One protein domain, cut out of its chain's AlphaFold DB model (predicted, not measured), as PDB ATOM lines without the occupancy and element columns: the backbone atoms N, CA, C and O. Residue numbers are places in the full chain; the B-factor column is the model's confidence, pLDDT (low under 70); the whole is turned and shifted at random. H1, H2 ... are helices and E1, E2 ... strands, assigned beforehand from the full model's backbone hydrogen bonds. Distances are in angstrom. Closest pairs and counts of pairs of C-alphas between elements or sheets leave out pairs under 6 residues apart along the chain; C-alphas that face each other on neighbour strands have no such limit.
ATOM      1  N   TYR A   6     -23.516 143.112 489.790       94.12
ATOM      2  CA  TYR A   6     -22.992 142.530 488.560       94.12
ATOM      3  C   TYR A   6     -21.512 142.197 488.723       94.12
ATOM      4  O   TYR A   6     -20.805 142.820 489.513       94.12
ATOM      5  N   PHE A   7     -21.035 141.230 487.945       95.00
ATOM      6  CA  PHE A   7     -19.640 140.800 487.965       95.00
ATOM      7  C   PHE A   7     -19.045 140.785 486.554       95.00
ATOM      8  O   PHE A   7     -19.765 140.553 485.575       95.00
ATOM      9  N   PRO A   8     -17.735 141.045 486.414       96.56
ATOM     10  CA  PRO A   8     -17.079 141.036 485.116       96.56
ATOM     11  C   PRO A   8     -16.941 139.610 484.568       96.56
ATOM     12  O   PRO A   8     -16.570 138.682 485.285       96.56
ATOM     13  N   LEU A   9     -17.166 139.453 483.264       96.56
ATOM     14  CA  LEU A   9     -16.902 138.221 482.527       96.56
ATOM     15  C   LEU A   9     -15.474 138.199 481.963       96.56
ATOM     16  O   LEU A   9     -14.963 139.168 481.377       96.56
ATOM     17  N   THR A  10     -14.831 137.045 482.112       95.44
ATOM     18  CA  THR A  10     -13.501 136.755 481.561       95.44
ATOM     19  C   THR A  10     -13.534 136.603 480.034       95.44
ATOM     20  O   THR A  10     -14.601 136.542 479.424       95.44
ATOM     21  N   GLN A  11     -12.360 136.548 479.390       94.50
ATOM     22  CA  GLN A  11     -12.276 136.278 477.946       94.50
ATOM     23  C   GLN A  11     -12.826 134.891 477.593       94.50
ATOM     24  O   GLN A  11     -13.469 134.742 476.564       94.50
ATOM     25  N   GLU A  12     -12.630 133.890 478.450       95.00
ATOM     26  CA  GLU A  12     -13.153 132.536 478.225       95.00
ATOM     27  C   GLU A  12     -14.686 132.503 478.257       95.00
ATOM     28  O   GLU A  12     -15.315 131.802 477.469       95.00
ATOM     29  N   GLN A  13     -15.297 133.302 479.135       95.62
ATOM     30  CA  GLN A  13     -16.753 133.389 479.281       95.62
ATOM     31  C   GLN A  13     -17.430 134.262 478.213       95.62
ATOM     32  O   GLN A  13     -18.637 134.134 478.012       95.62
ATOM     33  N   ALA A  14     -16.681 135.154 477.564       96.56
ATOM     34  CA  ALA A  14     -17.155 136.037 476.499       96.56
ATOM     35  C   ALA A  14     -16.076 136.162 475.400       96.56
ATOM     36  O   ALA A  14     -15.449 137.215 475.269       96.56
ATOM     37  N   PRO A  15     -15.834 135.103 474.605       96.06
ATOM     38  CA  PRO A  15     -14.700 135.035 473.675       96.06
ATOM     39  C   PRO A  15     -14.779 136.041 472.523       96.06
ATOM     40  O   PRO A  15     -13.755 136.394 471.945       96.06
ATOM     41  N   TRP A  16     -15.981 136.535 472.220       96.25
ATOM     42  CA  TRP A  16     -16.239 137.576 471.225       96.25
ATOM     43  C   TRP A  16     -15.839 138.984 471.690       96.25
ATOM     44  O   TRP A  16     -15.826 139.909 470.875       96.25
ATOM     45  N   LYS A  17     -15.548 139.189 472.984       96.06
ATOM     46  CA  LYS A  17     -15.213 140.521 473.497       96.06
ATOM     47  C   LYS A  17     -13.828 140.956 473.014       96.06
ATOM     48  O   LYS A  17     -12.906 140.147 472.906       96.06
ATOM     49  N   THR A  18     -13.678 142.251 472.768       95.06
ATOM     50  CA  THR A  18     -12.416 142.875 472.348       95.06
ATOM     51  C   THR A  18     -11.716 143.578 473.517       95.06
ATOM     52  O   THR A  18     -12.262 143.682 474.614       95.06
ATOM     53  N   ALA A  19     -10.508 144.109 473.295       93.25
ATOM     54  CA  ALA A  19      -9.725 144.787 474.337       93.25
ATOM     55  C   ALA A  19     -10.415 146.035 474.931       93.25
ATOM     56  O   ALA A  19     -10.230 146.353 476.110       93.25
ATOM     57  N   ILE A  20     -11.235 146.722 474.128       94.75
ATOM     58  CA  ILE A  20     -11.998 147.901 474.562       94.75
ATOM     59  C   ILE A  20     -13.296 147.532 475.286       94.75
ATOM     60  O   ILE A  20     -13.962 148.406 475.838       94.75
ATOM     61  N   ASP A  21     -13.675 146.252 475.276       97.19
ATOM     62  CA  ASP A  21     -14.907 145.793 475.891       97.19
ATOM     63  C   ASP A  21     -14.686 145.419 477.359       97.19
ATOM     64  O   ASP A  21     -13.715 144.764 477.758       97.19
ATOM     65  N   ARG A  22     -15.641 145.825 478.184       97.00
ATOM     66  CA  ARG A  22     -15.877 145.337 479.536       97.00
ATOM     67  C   ARG A  22     -17.249 144.687 479.517       97.00
ATOM     68  O   ARG A  22     -18.227 145.305 479.107       97.00
ATOM     69  N   VAL A  23     -17.302 143.408 479.860       98.00
ATOM     70  CA  VAL A  23     -18.525 142.610 479.774       98.00
ATOM     71  C   VAL A  23     -18.894 142.184 481.178       98.00
ATOM     72  O   VAL A  23     -18.021 141.731 481.915       98.00
ATOM     73  N   PHE A  24     -20.160 142.340 481.532       97.94
ATOM     74  CA  PHE A  24     -20.677 142.091 482.868       97.94
ATOM     75  C   PHE A  24     -21.923 141.224 482.794       97.94
ATOM     76  O   PHE A  24     -22.710 141.353 481.859       97.94
ATOM     77  N   GLU A  25     -22.124 140.369 483.784       97.50
ATOM     78  CA  GLU A  25     -23.373 139.638 483.979       97.50
ATOM     79  C   GLU A  25     -24.053 140.150 485.247       97.50
ATOM     80  O   GLU A  25     -23.408 140.331 486.280       97.50
ATOM     81  N   ILE A  26     -25.352 140.437 485.150       96.00
ATOM     82  CA  ILE A  26     -26.137 140.909 486.290       96.00
ATOM     83  C   ILE A  26     -26.485 139.717 487.176       96.00
ATOM     84  O   ILE A  26     -27.090 138.748 486.719       96.00
ATOM     85  N   GLU A  27     -26.149 139.820 488.454       93.94
ATOM     86  CA  GLU A  27     -26.321 138.750 489.435       93.94
ATOM     87  C   GLU A  27     -27.694 138.787 490.109       93.94
ATOM     88  O   GLU A  27     -28.262 137.741 490.416       93.94
ATOM     89  N   ALA A  28     -28.236 139.986 490.340       87.19
ATOM     90  CA  ALA A  28     -29.434 140.148 491.152       87.19
ATOM     91  C   ALA A  28     -30.442 141.154 490.579       87.19
ATOM     92  O   ALA A  28     -30.110 142.146 489.925       87.19
ATOM     93  N   GLY A  29     -31.717 140.913 490.893       84.75
ATOM     94  CA  GLY A  29     -32.844 141.767 490.528       84.75
ATOM     95  C   GLY A  29     -33.507 141.390 489.200       84.75
ATOM     96  O   GLY A  29     -33.302 140.312 488.647       84.75
ATOM     97  N   ARG A  30     -34.337 142.293 488.666       86.06
ATOM     98  CA  ARG A  30     -35.183 142.030 487.479       86.06
ATOM     99  C   ARG A  30     -34.411 141.767 486.177       86.06
ATOM    100  O   ARG A  30     -35.007 141.361 485.188       86.06
ATOM    101  N   HIS A  31     -33.109 142.046 486.164       90.44
ATOM    102  CA  HIS A  31     -32.238 141.861 485.005       90.44
ATOM    103  C   HIS A  31     -31.234 140.712 485.199       90.44
ATOM    104  O   HIS A  31     -30.299 140.606 484.412       90.44
ATOM    105  N   THR A  32     -31.411 139.875 486.228       94.25
ATOM    106  CA  THR A  32     -30.527 138.732 486.520       94.25
ATOM    107  C   THR A  32     -30.290 137.872 485.275       94.25
ATOM    108  O   THR A  32     -31.229 137.575 484.535       94.25
ATOM    109  N   GLY A  33     -29.031 137.494 485.042       94.12
ATOM    110  CA  GLY A  33     -28.588 136.684 483.903       94.12
ATOM    111  C   GLY A  33     -28.412 137.456 482.593       94.12
ATOM    112  O   GLY A  33     -27.912 136.897 481.616       94.12
ATOM    113  N   LYS A  34     -28.788 138.742 482.533       96.38
ATOM    114  CA  LYS A  34     -28.505 139.572 481.357       96.38
ATOM    115  C   LYS A  34     -27.024 139.918 481.311       96.38
ATOM    116  O   LYS A  34     -26.428 140.292 482.322       96.38
ATOM    117  N   VAL A  35     -26.465 139.848 480.106       98.19
ATOM    118  CA  VAL A  35     -25.080 140.224 479.834       98.19
ATOM    119  C   VAL A  35     -25.051 141.633 479.256       98.19
ATOM    120  O   VAL A  35     -25.725 141.930 478.271       98.19
ATOM    121  N   ILE A  36     -24.269 142.511 479.875       98.31
ATOM    122  CA  ILE A  36     -24.038 143.876 479.419       98.31
ATOM    123  C   ILE A  36     -22.635 143.971 478.847       98.31
ATOM    124  O   ILE A  36     -21.648 143.692 479.521       98.31
ATOM    125  N   ARG A  37     -22.548 144.442 477.608       98.50
ATOM    126  CA  ARG A  37     -21.307 144.891 476.991       98.50
ATOM    127  C   ARG A  37     -21.181 146.396 477.173       98.50
ATOM    128  O   ARG A  37     -22.076 147.133 476.765       98.50
ATOM    129  N   VAL A  38     -20.052 146.848 477.701       98.44
ATOM    130  CA  VAL A  38     -19.625 148.247 477.708       98.44
ATOM    131  C   VAL A  38     -18.358 148.373 476.868       98.44
ATOM    132  O   VAL A  38     -17.347 147.759 477.188       98.44
ATOM    133  N   SER A  39     -18.392 149.172 475.808       98.06
ATOM    134  CA  SER A  39     -17.211 149.491 475.000       98.06
ATOM    135  C   SER A  39     -16.689 150.873 475.385       98.06
ATOM    136  O   SER A  39     -17.431 151.857 475.287       98.06
ATOM    137  N   LEU A  40     -15.425 150.934 475.810       97.69
ATOM    138  CA  LEU A  40     -14.730 152.137 476.271       97.69
ATOM    139  C   LEU A  40     -13.626 152.502 475.270       97.69
ATOM    140  O   LEU A  40     -12.548 151.908 475.280       97.69
ATOM    141  N   ALA A  41     -13.900 153.462 474.386       97.12
ATOM    142  CA  ALA A  41     -12.914 153.955 473.425       97.12
ATOM    143  C   ALA A  41     -12.209 155.194 473.989       97.12
ATOM    144  O   ALA A  41     -12.867 156.204 474.238       97.12
ATOM    145  N   GLN A  42     -10.894 155.103 474.184       96.19
ATOM    146  CA  GLN A  42     -10.073 156.181 474.743       96.19
ATOM    147  C   GLN A  42      -9.415 156.995 473.628       96.19
ATOM    148  O   GLN A  42      -9.023 156.427 472.606       96.19
ATOM    149  N   PHE A  43      -9.289 158.302 473.826       96.12
ATOM    150  CA  PHE A  43      -8.540 159.192 472.945       96.12
ATOM    151  C   PHE A  43      -8.013 160.394 473.730       96.12
ATOM    152  O   PHE A  43      -8.641 160.850 474.681       96.12
ATOM    153  N   GLU A  44      -6.847 160.883 473.334       97.25
ATOM    154  CA  GLU A  44      -6.162 162.007 473.968       97.25
ATOM    155  C   GLU A  44      -6.517 163.311 473.258       97.25
ATOM    156  O   GLU A  44      -6.755 163.324 472.046       97.25
ATOM    157  N   GLU A  45      -6.569 164.403 474.014       96.94
ATOM    158  CA  GLU A  45      -6.867 165.726 473.485       96.94
ATOM    159  C   GLU A  45      -5.935 166.776 474.095       96.94
ATOM    160  O   GLU A  45      -5.804 166.895 475.315       96.94
ATOM    161  N   ASP A  46      -5.291 167.520 473.203       96.88
ATOM    162  CA  ASP A  46      -4.559 168.753 473.475       96.88
ATOM    163  C   ASP A  46      -5.512 169.913 473.148       96.88
ATOM    164  O   ASP A  46      -5.800 170.199 471.980       96.88
ATOM    165  N   LEU A  47      -6.102 170.501 474.190       95.44
ATOM    166  CA  LEU A  47      -7.137 171.527 474.078       95.44
ATOM    167  C   LEU A  47      -6.536 172.881 473.705       95.44
ATOM    168  O   LEU A  47      -7.178 173.673 473.008       95.44
ATOM    169  N   ASN A  48      -5.333 173.163 474.203       95.19
ATOM    170  CA  ASN A  48      -4.673 174.454 474.048       95.19
ATOM    171  C   ASN A  48      -3.701 174.500 472.843       95.19
ATOM    172  O   ASN A  48      -3.278 175.587 472.444       95.19
ATOM    173  N   GLN A  49      -3.442 173.345 472.220       94.69
ATOM    174  CA  GLN A  49      -2.556 173.131 471.073       94.69
ATOM    175  C   GLN A  49      -1.087 173.482 471.345       94.69
ATOM    176  O   GLN A  49      -0.373 173.929 470.441       94.69
ATOM    177  N   ASP A  50      -0.626 173.300 472.583       96.44
ATOM    178  CA  ASP A  50       0.763 173.537 472.984       96.44
ATOM    179  C   ASP A  50       1.688 172.328 472.746       96.44
ATOM    180  O   ASP A  50       2.911 172.447 472.883       96.44
ATOM    181  N   GLY A  51       1.128 171.191 472.317       94.88
ATOM    182  CA  GLY A  51       1.837 169.936 472.085       94.88
ATOM    183  C   GLY A  51       1.834 168.983 473.285       94.88
ATOM    184  O   GLY A  51       2.404 167.892 473.186       94.88
ATOM    185  N   THR A  52       1.201 169.362 474.395       95.25
ATOM    186  CA  THR A  52       1.013 168.545 475.596       95.25
ATOM    187  C   THR A  52      -0.432 168.068 475.678       95.25
ATOM    188  O   THR A  52      -1.368 168.806 475.410       95.25
ATOM    189  N   ILE A  53      -0.644 166.815 476.082       96.56
ATOM    190  CA  ILE A  53      -2.003 166.302 476.285       96.56
ATOM    191  C   ILE A  53      -2.594 166.882 477.574       96.56
ATOM    192  O   ILE A  53      -2.107 166.592 478.673       96.56
ATOM    193  N   ASP A  54      -3.681 167.639 477.438       96.62
ATOM    194  CA  ASP A  54      -4.414 168.244 478.555       96.62
ATOM    195  C   ASP A  54      -5.384 167.247 479.208       96.62
ATOM    196  O   ASP A  54      -5.577 167.245 480.428       96.62
ATOM    197  N   GLN A  55      -6.016 166.382 478.405       97.31
ATOM    198  CA  GLN A  55      -7.017 165.443 478.904       97.31
ATOM    199  C   GLN A  55      -7.100 164.133 478.117       97.31
ATOM    200  O   GLN A  55      -6.793 164.052 476.926       97.31
ATOM    201  N   ILE A  56      -7.577 163.097 478.805       97.31
ATOM    202  CA  ILE A  56      -7.933 161.801 478.235       97.31
ATOM    203  C   ILE A  56      -9.453 161.697 478.215       97.31
ATOM    204  O   ILE A  56     -10.116 161.797 479.245       97.31
ATOM    205  N   ASN A  57     -10.006 161.458 477.035       97.69
ATOM    206  CA  ASN A  57     -11.429 161.276 476.822       97.69
ATOM    207  C   ASN A  57     -11.776 159.795 476.678       97.69
ATOM    208  O   ASN A  57     -11.068 159.031 476.019       97.69
ATOM    209  N   VAL A  58     -12.917 159.397 477.232       98.06
ATOM    210  CA  VAL A  58     -13.457 158.040 477.137       98.06
ATOM    211  C   VAL A  58     -14.868 158.101 476.583       98.06
ATOM    212  O   VAL A  58     -15.796 158.587 477.224       98.06
ATOM    213  N   LYS A  59     -15.059 157.548 475.384       98.12
ATOM    214  CA  LYS A  59     -16.386 157.323 474.809       98.12
ATOM    215  C   LYS A  59     -16.922 155.971 475.267       98.12
ATOM    216  O   LYS A  59     -16.499 154.928 474.766       98.12
ATOM    217  N   ALA A  60     -17.898 156.001 476.167       98.19
ATOM    218  CA  ALA A  60     -18.580 154.827 476.693       98.19
ATOM    219  C   ALA A  60     -19.887 154.546 475.934       98.19
ATOM    220  O   ALA A  60     -20.825 155.348 475.947       98.19
ATOM    221  N   THR A  61     -19.967 153.373 475.309       97.88
ATOM    222  CA  THR A  61     -21.202 152.816 474.719       97.88
ATOM    223  C   THR A  61     -21.580 151.530 475.437       97.88
ATOM    224  O   THR A  61     -20.696 150.776 475.829       97.88
ATOM    225  N   SER A  62     -22.872 151.252 475.605       98.31
ATOM    226  CA  SER A  62     -23.335 150.037 476.285       98.31
ATOM    227  C   SER A  62     -24.495 149.357 475.570       98.31
ATOM    228  O   SER A  62     -25.306 150.007 474.913       98.31
ATOM    229  N   SER A  63     -24.572 148.033 475.681       98.44
ATOM    230  CA  SER A  63     -25.634 147.216 475.096       98.44
ATOM    231  C   SER A  63     -25.926 145.995 475.966       98.44
ATOM    232  O   SER A  63     -25.000 145.435 476.549       98.44
ATOM    233  N   ILE A  64     -27.192 145.577 476.045       98.25
ATOM    234  CA  ILE A  64     -27.531 144.236 476.544       98.25
ATOM    235  C   ILE A  64     -27.383 143.277 475.369       98.25
ATOM    236  O   ILE A  64     -27.942 143.540 474.306       98.25
ATOM    237  N   VAL A  65     -26.620 142.204 475.549       98.44
ATOM    238  CA  VAL A  65     -26.204 141.309 474.466       98.44
ATOM    239  C   VAL A  65     -26.514 139.849 474.775       98.44
ATOM    240  O   VAL A  65     -26.656 139.463 475.937       98.44
ATOM    241  N   ASP A  66     -26.588 139.031 473.729       97.50
ATOM    242  CA  ASP A  66     -26.528 137.581 473.872       97.50
ATOM    243  C   ASP A  66     -25.139 137.159 474.370       97.50
ATOM    244  O   ASP A  66     -24.105 137.623 473.880       97.50
ATOM    245  N   ARG A  67     -25.111 136.259 475.358       95.25
ATOM    246  CA  ARG A  67     -23.872 135.801 475.999       95.25
ATOM    247  C   ARG A  67     -22.929 135.095 475.026       95.25
ATOM    248  O   ARG A  67     -21.714 135.190 475.184       95.25
ATOM    249  N   THR A  68     -23.473 134.374 474.056       94.62
ATOM    250  CA  THR A  68     -22.720 133.497 473.157       94.62
ATOM    251  C   THR A  68     -22.206 134.262 471.947       94.62
ATOM    252  O   THR A  68     -21.068 134.049 471.536       94.62
ATOM    253  N   THR A  69     -23.023 135.154 471.381       96.12
ATOM    254  CA  THR A  69     -22.693 135.852 470.127       96.12
ATOM    255  C   THR A  69     -22.152 137.264 470.336       96.12
ATOM    256  O   THR A  69     -21.437 137.776 469.477       96.12
ATOM    257  N   GLY A  70     -22.485 137.911 471.457       96.06
ATOM    258  CA  GLY A  70     -22.186 139.324 471.689       96.06
ATOM    259  C   GLY A  70     -23.069 140.286 470.887       96.06
ATOM    260  O   GLY A  70     -22.812 141.496 470.884       96.06
ATOM    261  N   GLU A  71     -24.099 139.775 470.207       97.19
ATOM    262  CA  GLU A  71     -25.053 140.592 469.462       97.19
ATOM    263  C   GLU A  71     -26.056 141.277 470.404       97.19
ATOM    264  O   GLU A  71     -26.493 140.664 471.380       97.19
ATOM    265  N   PRO A  72     -26.449 142.538 470.136       97.50
ATOM    266  CA  PRO A  72     -27.459 143.234 470.925       97.50
ATOM    267  C   PRO A  72     -28.793 142.490 470.974       97.50
ATOM    268  O   PRO A  72     -29.348 142.123 469.938       97.50
ATOM    269  N   LEU A  73     -29.358 142.359 472.172       97.06
ATOM    270  CA  LEU A  73     -30.733 141.906 472.335       97.06
ATOM    271  C   LEU A  73     -31.707 142.971 471.819       97.06
ATOM    272  O   LEU A  73     -31.451 144.178 471.893       97.06
ATOM    273  N   MET A  74     -32.848 142.506 471.319       96.06
ATOM    274  CA  MET A  74     -33.892 143.343 470.735       96.06
ATOM    275  C   MET A  74     -35.101 143.421 471.668       96.06
ATOM    276  O   MET A  74     -35.549 142.408 472.201       96.06
ATOM    277  N   VAL A  75     -35.672 144.617 471.815       93.62
ATOM    278  CA  VAL A  75     -37.009 144.822 472.388       93.62
ATOM    279  C   VAL A  75     -37.900 145.362 471.273       93.62
ATOM    280  O   VAL A  75     -37.717 146.483 470.787       93.62
ATOM    281  N   GLY A  76     -38.824 144.523 470.798       90.56
ATOM    282  CA  GLY A  76     -39.521 144.759 469.534       90.56
ATOM    283  C   GLY A  76     -38.528 144.804 468.366       90.56
ATOM    284  O   GLY A  76     -37.746 143.878 468.176       90.56
ATOM    285  N   ALA A  77     -38.530 145.900 467.605       91.06
ATOM    286  CA  ALA A  77     -37.607 146.126 466.486       91.06
ATOM    287  C   ALA A  77     -36.397 147.013 466.843       91.06
ATOM    288  O   ALA A  77     -35.669 147.446 465.949       91.06
ATOM    289  N   LYS A  78     -36.181 147.331 468.129       94.62
ATOM    290  CA  LYS A  78     -35.101 148.227 468.572       94.62
ATOM    291  C   LYS A  78     -34.038 147.460 469.368       94.62
ATOM    292  O   LYS A  78     -34.404 146.754 470.308       94.62
ATOM    293  N   PRO A  79     -32.740 147.621 469.053       96.62
ATOM    294  CA  PRO A  79     -31.675 147.035 469.856       96.62
ATOM    295  C   PRO A  79     -31.556 147.760 471.195       96.62
ATOM    296  O   PRO A  79     -31.650 148.989 471.265       96.62
ATOM    297  N   VAL A  80     -31.279 147.011 472.257       97.19
ATOM    298  CA  VAL A  80     -30.994 147.577 473.575       97.19
ATOM    299  C   VAL A  80     -29.539 148.049 473.603       97.19
ATOM    300  O   VAL A  80     -28.639 147.354 474.080       97.19
ATOM    301  N   LYS A  81     -29.298 149.231 473.027       97.50
ATOM    302  CA  LYS A  81     -27.973 149.846 472.881       97.50
ATOM    303  C   LYS A  81     -28.035 151.358 473.098       97.50
ATOM    304  O   LYS A  81     -28.866 152.042 472.508       97.50
ATOM    305  N   THR A  82     -27.130 151.883 473.917       96.56
ATOM    306  CA  THR A  82     -27.008 153.315 474.204       96.56
ATOM    307  C   THR A  82     -26.152 154.034 473.161       96.56
ATOM    308  O   THR A  82     -25.262 153.457 472.529       96.56
ATOM    309  N   VAL A  83     -26.422 155.330 472.988       93.88
ATOM    310  CA  VAL A  83     -25.525 156.241 472.267       93.88
ATOM    311  C   VAL A  83     -24.276 156.483 473.120       93.88
ATOM    312  O   VAL A  83     -24.346 156.462 474.349       93.88
ATOM    313  N   GLY A  84     -23.131 156.697 472.469       92.94
ATOM    314  CA  GLY A  84     -21.873 156.940 473.169       92.94
ATOM    315  C   GLY A  84     -21.892 158.255 473.938       92.94
ATOM    316  O   GLY A  84     -22.139 159.297 473.335       92.94
ATOM    317  N   LYS A  85     -21.595 158.193 475.238       97.06
ATOM    318  CA  LYS A  85     -21.328 159.363 476.086       97.06
ATOM    319  C   LYS A  85     -19.817 159.517 476.231       97.06
ATOM    320  O   LYS A  85     -19.136 158.506 476.391       97.06
ATOM    321  N   VAL A  86     -19.314 160.741 476.116       97.25
ATOM    322  CA  VAL A  86     -17.896 161.054 476.320       97.25
ATOM    323  C   VAL A  86     -17.737 161.632 477.716       97.25
ATOM    324  O   VAL A  86     -18.464 162.560 478.062       97.25
ATOM    325  N   GLU A  87     -16.812 161.068 478.476       97.19
ATOM    326  CA  GLU A  87     -16.313 161.620 479.733       97.19
ATOM    327  C   GLU A  87     -14.851 162.022 479.549       97.19
ATOM    328  O   GLU A  87     -14.142 161.406 478.748       97.19
ATOM    329  N   SER A  88     -14.399 163.017 480.304       97.25
ATOM    330  CA  SER A  88     -13.046 163.570 480.205       97.25
ATOM    331  C   SER A  88     -12.343 163.504 481.555       97.25
ATOM    332  O   SER A  88     -12.947 163.786 482.587       97.25
ATOM    333  N   LEU A  89     -11.055 163.171 481.533       97.12
ATOM    334  CA  LEU A  89     -10.177 163.167 482.693       97.12
ATOM    335  C   LEU A  89      -8.947 164.025 482.409       97.12
ATOM    336  O   LEU A  89      -8.185 163.731 481.488       97.12
ATOM    337  N   ALA A  90      -8.736 165.065 483.214       97.06
ATOM    338  CA  ALA A  90      -7.559 165.918 483.094       97.06
ATOM    339  C   ALA A  90      -6.275 165.130 483.401       97.06
ATOM    340  O   ALA A  90      -6.205 164.392 484.389       97.06
ATOM    341  N   THR A  91      -5.230 165.313 482.592       95.88
ATOM    342  CA  THR A  91      -3.930 164.660 482.823       95.88
ATOM    343  C   THR A  91      -3.244 165.182 484.085       95.88
ATOM    344  O   THR A  91      -2.515 164.434 484.736       95.88
ATOM    345  N   SER A  92      -3.540 166.419 484.500       95.69
ATOM    346  CA  SER A  92      -3.096 166.971 485.784       95.69
ATOM    347  C   SER A  92      -3.639 166.183 486.979       95.69
ATOM    348  O   SER A  92      -2.876 165.878 487.888       95.69
ATOM    349  N   ALA A  93      -4.908 165.761 486.953       95.50
ATOM    350  CA  ALA A  93      -5.504 164.960 488.027       95.50
ATOM    351  C   ALA A  93      -4.823 163.585 488.171       95.50
ATOM    352  O   ALA A  93      -4.612 163.090 489.280       95.50
ATOM    353  N   LEU A  94      -4.404 162.996 487.044       94.69
ATOM    354  CA  LEU A  94      -3.596 161.774 487.033       94.69
ATOM    355  C   LEU A  94      -2.187 162.014 487.591       94.69
ATOM    356  O   LEU A  94      -1.688 161.199 488.363       94.69
ATOM    357  N   ALA A  95      -1.544 163.121 487.210       93.69
ATOM    358  CA  ALA A  95      -0.198 163.467 487.665       93.69
ATOM    359  C   ALA A  95      -0.151 163.786 489.170       93.69
ATOM    360  O   ALA A  95       0.807 163.422 489.851       93.69
ATOM    361  N   GLU A  96      -1.194 164.432 489.691       95.75
ATOM    362  CA  GLU A  96      -1.367 164.739 491.115       95.75
ATOM    363  C   GLU A  96      -1.796 163.514 491.938       95.75
ATOM    364  O   GLU A  96      -1.697 163.528 493.166       95.75
ATOM    365  N   GLY A  97      -2.264 162.449 491.279       93.00
ATOM    366  CA  GLY A  97      -2.766 161.237 491.925       93.00
ATOM    367  C   GLY A  97      -4.108 161.426 492.638       93.00
ATOM    368  O   GLY A  97      -4.455 160.615 493.496       93.00
ATOM    369  N   THR A  98      -4.850 162.488 492.312       94.94
ATOM    370  CA  THR A  98      -6.214 162.721 492.818       94.94
ATOM    371  C   THR A  98      -7.225 161.805 492.140       94.94
ATOM    372  O   THR A  98      -8.212 161.422 492.760       94.94
ATOM    373  N   GLU A  99      -6.925 161.396 490.909       94.94
ATOM    374  CA  GLU A  99      -7.695 160.438 490.128       94.94
ATOM    375  C   GLU A  99      -6.808 159.305 489.615       94.94
ATOM    376  O   GLU A  99      -5.597 159.452 489.429       94.94
ATOM    377  N   THR A 100      -7.421 158.155 489.332       96.62
ATOM    378  CA  THR A 100      -6.734 157.043 488.663       96.62
ATOM    379  C   THR A 100      -7.462 156.666 487.387       96.62
ATOM    380  O   THR A 100      -8.689 156.613 487.354       96.62
ATOM    381  N   MET A 101      -6.710 156.307 486.344       95.19
ATOM    382  CA  MET A 101      -7.308 155.840 485.089       95.19
ATOM    383  C   MET A 101      -8.224 154.627 485.315       95.19
ATOM    384  O   MET A 101      -9.284 154.514 484.711       95.19
ATOM    385  N   THR A 102      -7.840 153.712 486.208       94.88
ATOM    386  CA  THR A 102      -8.664 152.542 486.535       94.88
ATOM    387  C   THR A 102      -9.974 152.930 487.219       94.88
ATOM    388  O   THR A 102     -11.008 152.384 486.842       94.88
ATOM    389  N   GLY A 103      -9.941 153.866 488.174       95.81
ATOM    390  CA  GLY A 103     -11.140 154.382 488.839       95.81
ATOM    391  C   GLY A 103     -12.075 155.074 487.850       95.81
ATOM    392  O   GLY A 103     -13.225 154.674 487.712       95.81
ATOM    393  N   PHE A 104     -11.539 155.995 487.053       96.50
ATOM    394  CA  PHE A 104     -12.303 156.713 486.036       96.50
ATOM    395  C   PHE A 104     -12.967 155.782 485.004       96.50
ATOM    396  O   PHE A 104     -14.138 155.942 484.655       96.50
ATOM    397  N   LEU A 105     -12.251 154.754 484.530       96.50
ATOM    398  CA  LEU A 105     -12.826 153.761 483.615       96.50
ATOM    399  C   LEU A 105     -13.917 152.910 484.278       96.50
ATOM    400  O   LEU A 105     -14.857 152.510 483.588       96.50
ATOM    401  N   ALA A 106     -13.793 152.615 485.576       95.44
ATOM    402  CA  ALA A 106     -14.827 151.913 486.331       95.44
ATOM    403  C   ALA A 106     -16.093 152.774 486.435       95.44
ATOM    404  O   ALA A 106     -17.164 152.308 486.064       95.44
ATOM    405  N   GLU A 107     -15.966 154.054 486.783       96.25
ATOM    406  CA  GLU A 107     -17.096 154.992 486.833       96.25
ATOM    407  C   GLU A 107     -17.808 155.125 485.480       96.25
ATOM    408  O   GLU A 107     -19.037 155.031 485.393       96.25
ATOM    409  N   CYS A 108     -17.037 155.258 484.394       97.19
ATOM    410  CA  CYS A 108     -17.575 155.277 483.035       97.19
ATOM    411  C   CYS A 108     -18.371 154.002 482.710       97.19
ATOM    412  O   CYS A 108     -19.399 154.063 482.022       97.19
ATOM    413  N   ALA A 109     -17.885 152.841 483.163       96.94
ATOM    414  CA  ALA A 109     -18.538 151.559 482.937       96.94
ATOM    415  C   ALA A 109     -19.825 151.420 483.753       96.94
ATOM    416  O   ALA A 109     -20.863 151.070 483.181       96.94
ATOM    417  N   ASP A 110     -19.781 151.759 485.037       95.88
ATOM    418  CA  ASP A 110     -20.918 151.725 485.951       95.88
ATOM    419  C   ASP A 110     -22.052 152.601 485.423       95.88
ATOM    420  O   ASP A 110     -23.189 152.145 485.252       95.88
ATOM    421  N   GLU A 111     -21.750 153.848 485.052       96.06
ATOM    422  CA  GLU A 111     -22.760 154.737 484.490       96.06
ATOM    423  C   GLU A 111     -23.347 154.158 483.192       96.06
ATOM    424  O   GLU A 111     -24.566 154.177 482.982       96.06
ATOM    425  N   ALA A 112     -22.510 153.582 482.324       97.44
ATOM    426  CA  ALA A 112     -22.965 152.960 481.085       97.44
ATOM    427  C   ALA A 112     -23.892 151.752 481.329       97.44
ATOM    428  O   ALA A 112     -24.859 151.575 480.574       97.44
ATOM    429  N   ILE A 113     -23.650 150.963 482.381       96.56
ATOM    430  CA  ILE A 113     -24.511 149.856 482.823       96.56
ATOM    431  C   ILE A 113     -25.886 150.388 483.243       96.56
ATOM    432  O   ILE A 113     -26.917 149.938 482.730       96.56
ATOM    433  N   PHE A 114     -25.932 151.407 484.105       95.19
ATOM    434  CA  PHE A 114     -27.205 151.994 484.532       95.19
ATOM    435  C   PHE A 114     -27.980 152.619 483.367       95.19
ATOM    436  O   PHE A 114     -29.206 152.474 483.287       95.19
ATOM    437  N   ARG A 115     -27.286 153.275 482.425       96.25
ATOM    438  CA  ARG A 115     -27.914 153.849 481.225       96.25
ATOM    439  C   ARG A 115     -28.598 152.785 480.371       96.25
ATOM    440  O   ARG A 115     -29.742 152.997 479.966       96.25
ATOM    441  N   VAL A 116     -27.945 151.650 480.105       97.38
ATOM    442  CA  VAL A 116     -28.535 150.615 479.237       97.38
ATOM    443  C   VAL A 116     -29.699 149.889 479.910       97.38
ATOM    444  O   VAL A 116     -30.707 149.616 479.263       97.38
ATOM    445  N   ILE A 117     -29.620 149.668 481.221       95.31
ATOM    446  CA  ILE A 117     -30.719 149.093 482.003       95.31
ATOM    447  C   ILE A 117     -31.947 150.009 481.998       95.31
ATOM    448  O   ILE A 117     -33.082 149.548 481.841       95.31
ATOM    449  N   ARG A 118     -31.737 151.323 482.151       94.75
ATOM    450  CA  ARG A 118     -32.821 152.306 482.056       94.75
ATOM    451  C   ARG A 118     -33.431 152.316 480.655       94.75
ATOM    452  O   ARG A 118     -34.655 152.322 480.547       94.75
ATOM    453  N   LEU A 119     -32.597 152.287 479.614       96.00
ATOM    454  CA  LEU A 119     -33.049 152.222 478.224       96.00
ATOM    455  C   LEU A 119     -33.908 150.980 477.972       96.00
ATOM    456  O   LEU A 119     -34.972 151.098 477.378       96.00
ATOM    457  N   GLU A 120     -33.488 149.807 478.446       95.44
ATOM    458  CA  GLU A 120     -34.282 148.586 478.302       95.44
ATOM    459  C   GLU A 120     -35.681 148.753 478.904       95.44
ATOM    460  O   GLU A 120     -36.676 148.476 478.237       95.44
ATOM    461  N   GLY A 121     -35.765 149.261 480.139       93.00
ATOM    462  CA  GLY A 121     -37.048 149.518 480.792       93.00
ATOM    463  C   GLY A 121     -37.936 150.467 479.982       93.00
ATOM    464  O   GLY A 121     -39.124 150.208 479.830       93.00
ATOM    465  N   GLN A 122     -37.355 151.525 479.405       93.62
ATOM    466  CA  GLN A 122     -38.078 152.450 478.525       93.62
ATOM    467  C   GLN A 122     -38.580 151.762 477.251       93.62
ATOM    468  O   GLN A 122     -39.717 151.989 476.843       93.62
ATOM    469  N   LEU A 123     -37.754 150.922 476.622       93.81
ATOM    470  CA  LEU A 123     -38.131 150.195 475.409       93.81
ATOM    471  C   LEU A 123     -39.253 149.188 475.675       93.81
ATOM    472  O   LEU A 123     -40.174 149.105 474.865       93.81
ATOM    473  N   ILE A 124     -39.207 148.471 476.802       92.25
ATOM    474  CA  ILE A 124     -40.268 147.541 477.216       92.25
ATOM    475  C   ILE A 124     -41.572 148.311 477.425       92.25
ATOM    476  O   ILE A 124     -42.575 147.988 476.796       92.25
ATOM    477  N   SER A 125     -41.542 149.394 478.209       89.94
ATOM    478  CA  SER A 125     -42.737 150.209 478.451       89.94
ATOM    479  C   SER A 125     -43.327 150.798 477.168       89.94
ATOM    480  O   SER A 125     -44.542 150.894 477.059       89.94
ATOM    481  N   LEU A 126     -42.497 151.175 476.189       88.25
ATOM    482  CA  LEU A 126     -42.962 151.660 474.886       88.25
ATOM    483  C   LEU A 126     -43.580 150.552 474.021       88.25
ATOM    484  O   LEU A 126     -44.509 150.830 473.269       88.25
ATOM    485  N   ALA A 127     -43.063 149.325 474.101       85.19
ATOM    486  CA  ALA A 127     -43.589 148.182 473.358       85.19
ATOM    487  C   ALA A 127     -44.935 147.685 473.915       85.19
ATOM    488  O   ALA A 127     -45.730 147.115 473.173       85.19
TER     489      ALA A 127
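AT A GLANCE: This is residues 6 to 127 of the 135 residues of an uncharacterized protein of Salinimonas sp. G2-b (UniProt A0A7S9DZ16). A curled, strongly twisted sheet of five strands wraps round one long helix, H2, like part of a barrel, with the long hairpin of E3 and E4 in the middle of the sheet. The short helix H1 only grazes the sheet, and H2 on one face makes two layers, a helix layer and a sheet layer. The printed part has 122 residues, with five named strands and two named helices that follow along the chain as E1, E2, E3, E4, E5, H1, H2; the sheet runs E1, E2, E3, E4, E5, all antiparallel, and the class is mixed, helices and strands. The whole is only just compact, close to loose, with a radius of gyration of the C-alphas of 16.2 A, and its outline is elongated, 50 by 32 by 24 A.

HOW THE PARTS SIT: Start at E1, residues 6 to 8, an edge strand that forms a hairpin with E2, residues 21 to 26; N 7 and O 25 are 3.0 A apart, within hydrogen-bond range. E2 forms a hairpin with E3, residues 35 to 45, where N 24 and O 36 are 2.8 A apart. Next comes E4, residues 55 to 65, in a hairpin with E3 at 162 degrees between their directions; look for N 39 and O 61, 2.8 A apart. E4 forms a hairpin with the other edge strand, E5, residues 85 to 90, where N 58 and O 87 are 2.8 A apart. These five strands form a meander, each the antiparallel neighbour of the one before. H1, residues 91 to 96, only grazes the sheet with its residues 91 to 94. H2, residues 101 to 127, is on the sheet, which curls round it; the closest C-alphas of H2 and E4 are those of Ala 112 and Ser 62, 5.6 A apart, and those of H2 and E3 are Ala 109 and Val 38, 6.3 A. H1 and H2 are close but not clearly touching, with their closest C-alphas, Leu 94 and Met 101, 7.3 A apart, at a steep tilt of 51 degrees, opposite ways. In both helices every O i to N i+4 pair is within hydrogen-bond range.

IN THESE COORDINATES: Find C-alpha 6 at (-22.992, 142.530, 488.560), where E1 begins; it spans 7.0 A, and E2 spans 16.1 A. E3 starts at C-alpha 35, (-25.080, 140.224, 479.834), and runs 32.0 A; E4 comes back over 31.1 A. E5 spans 16.8 A and H1 8.7 A. H2 runs 38.9 A to C-alpha 127 at (-43.589, 148.182, 473.358).

THE WHOLE: The two C-alphas farthest apart, those of Asp 50 and Ala 127, are 51.1 A from each other. The long links are E1 to E2, and E4 to E5, where residues 74 to 75 pair antiparallel with residues 78 to 79. The printed part has no cut; its mean pLDDT is 95.5, and no printed residue is under 70.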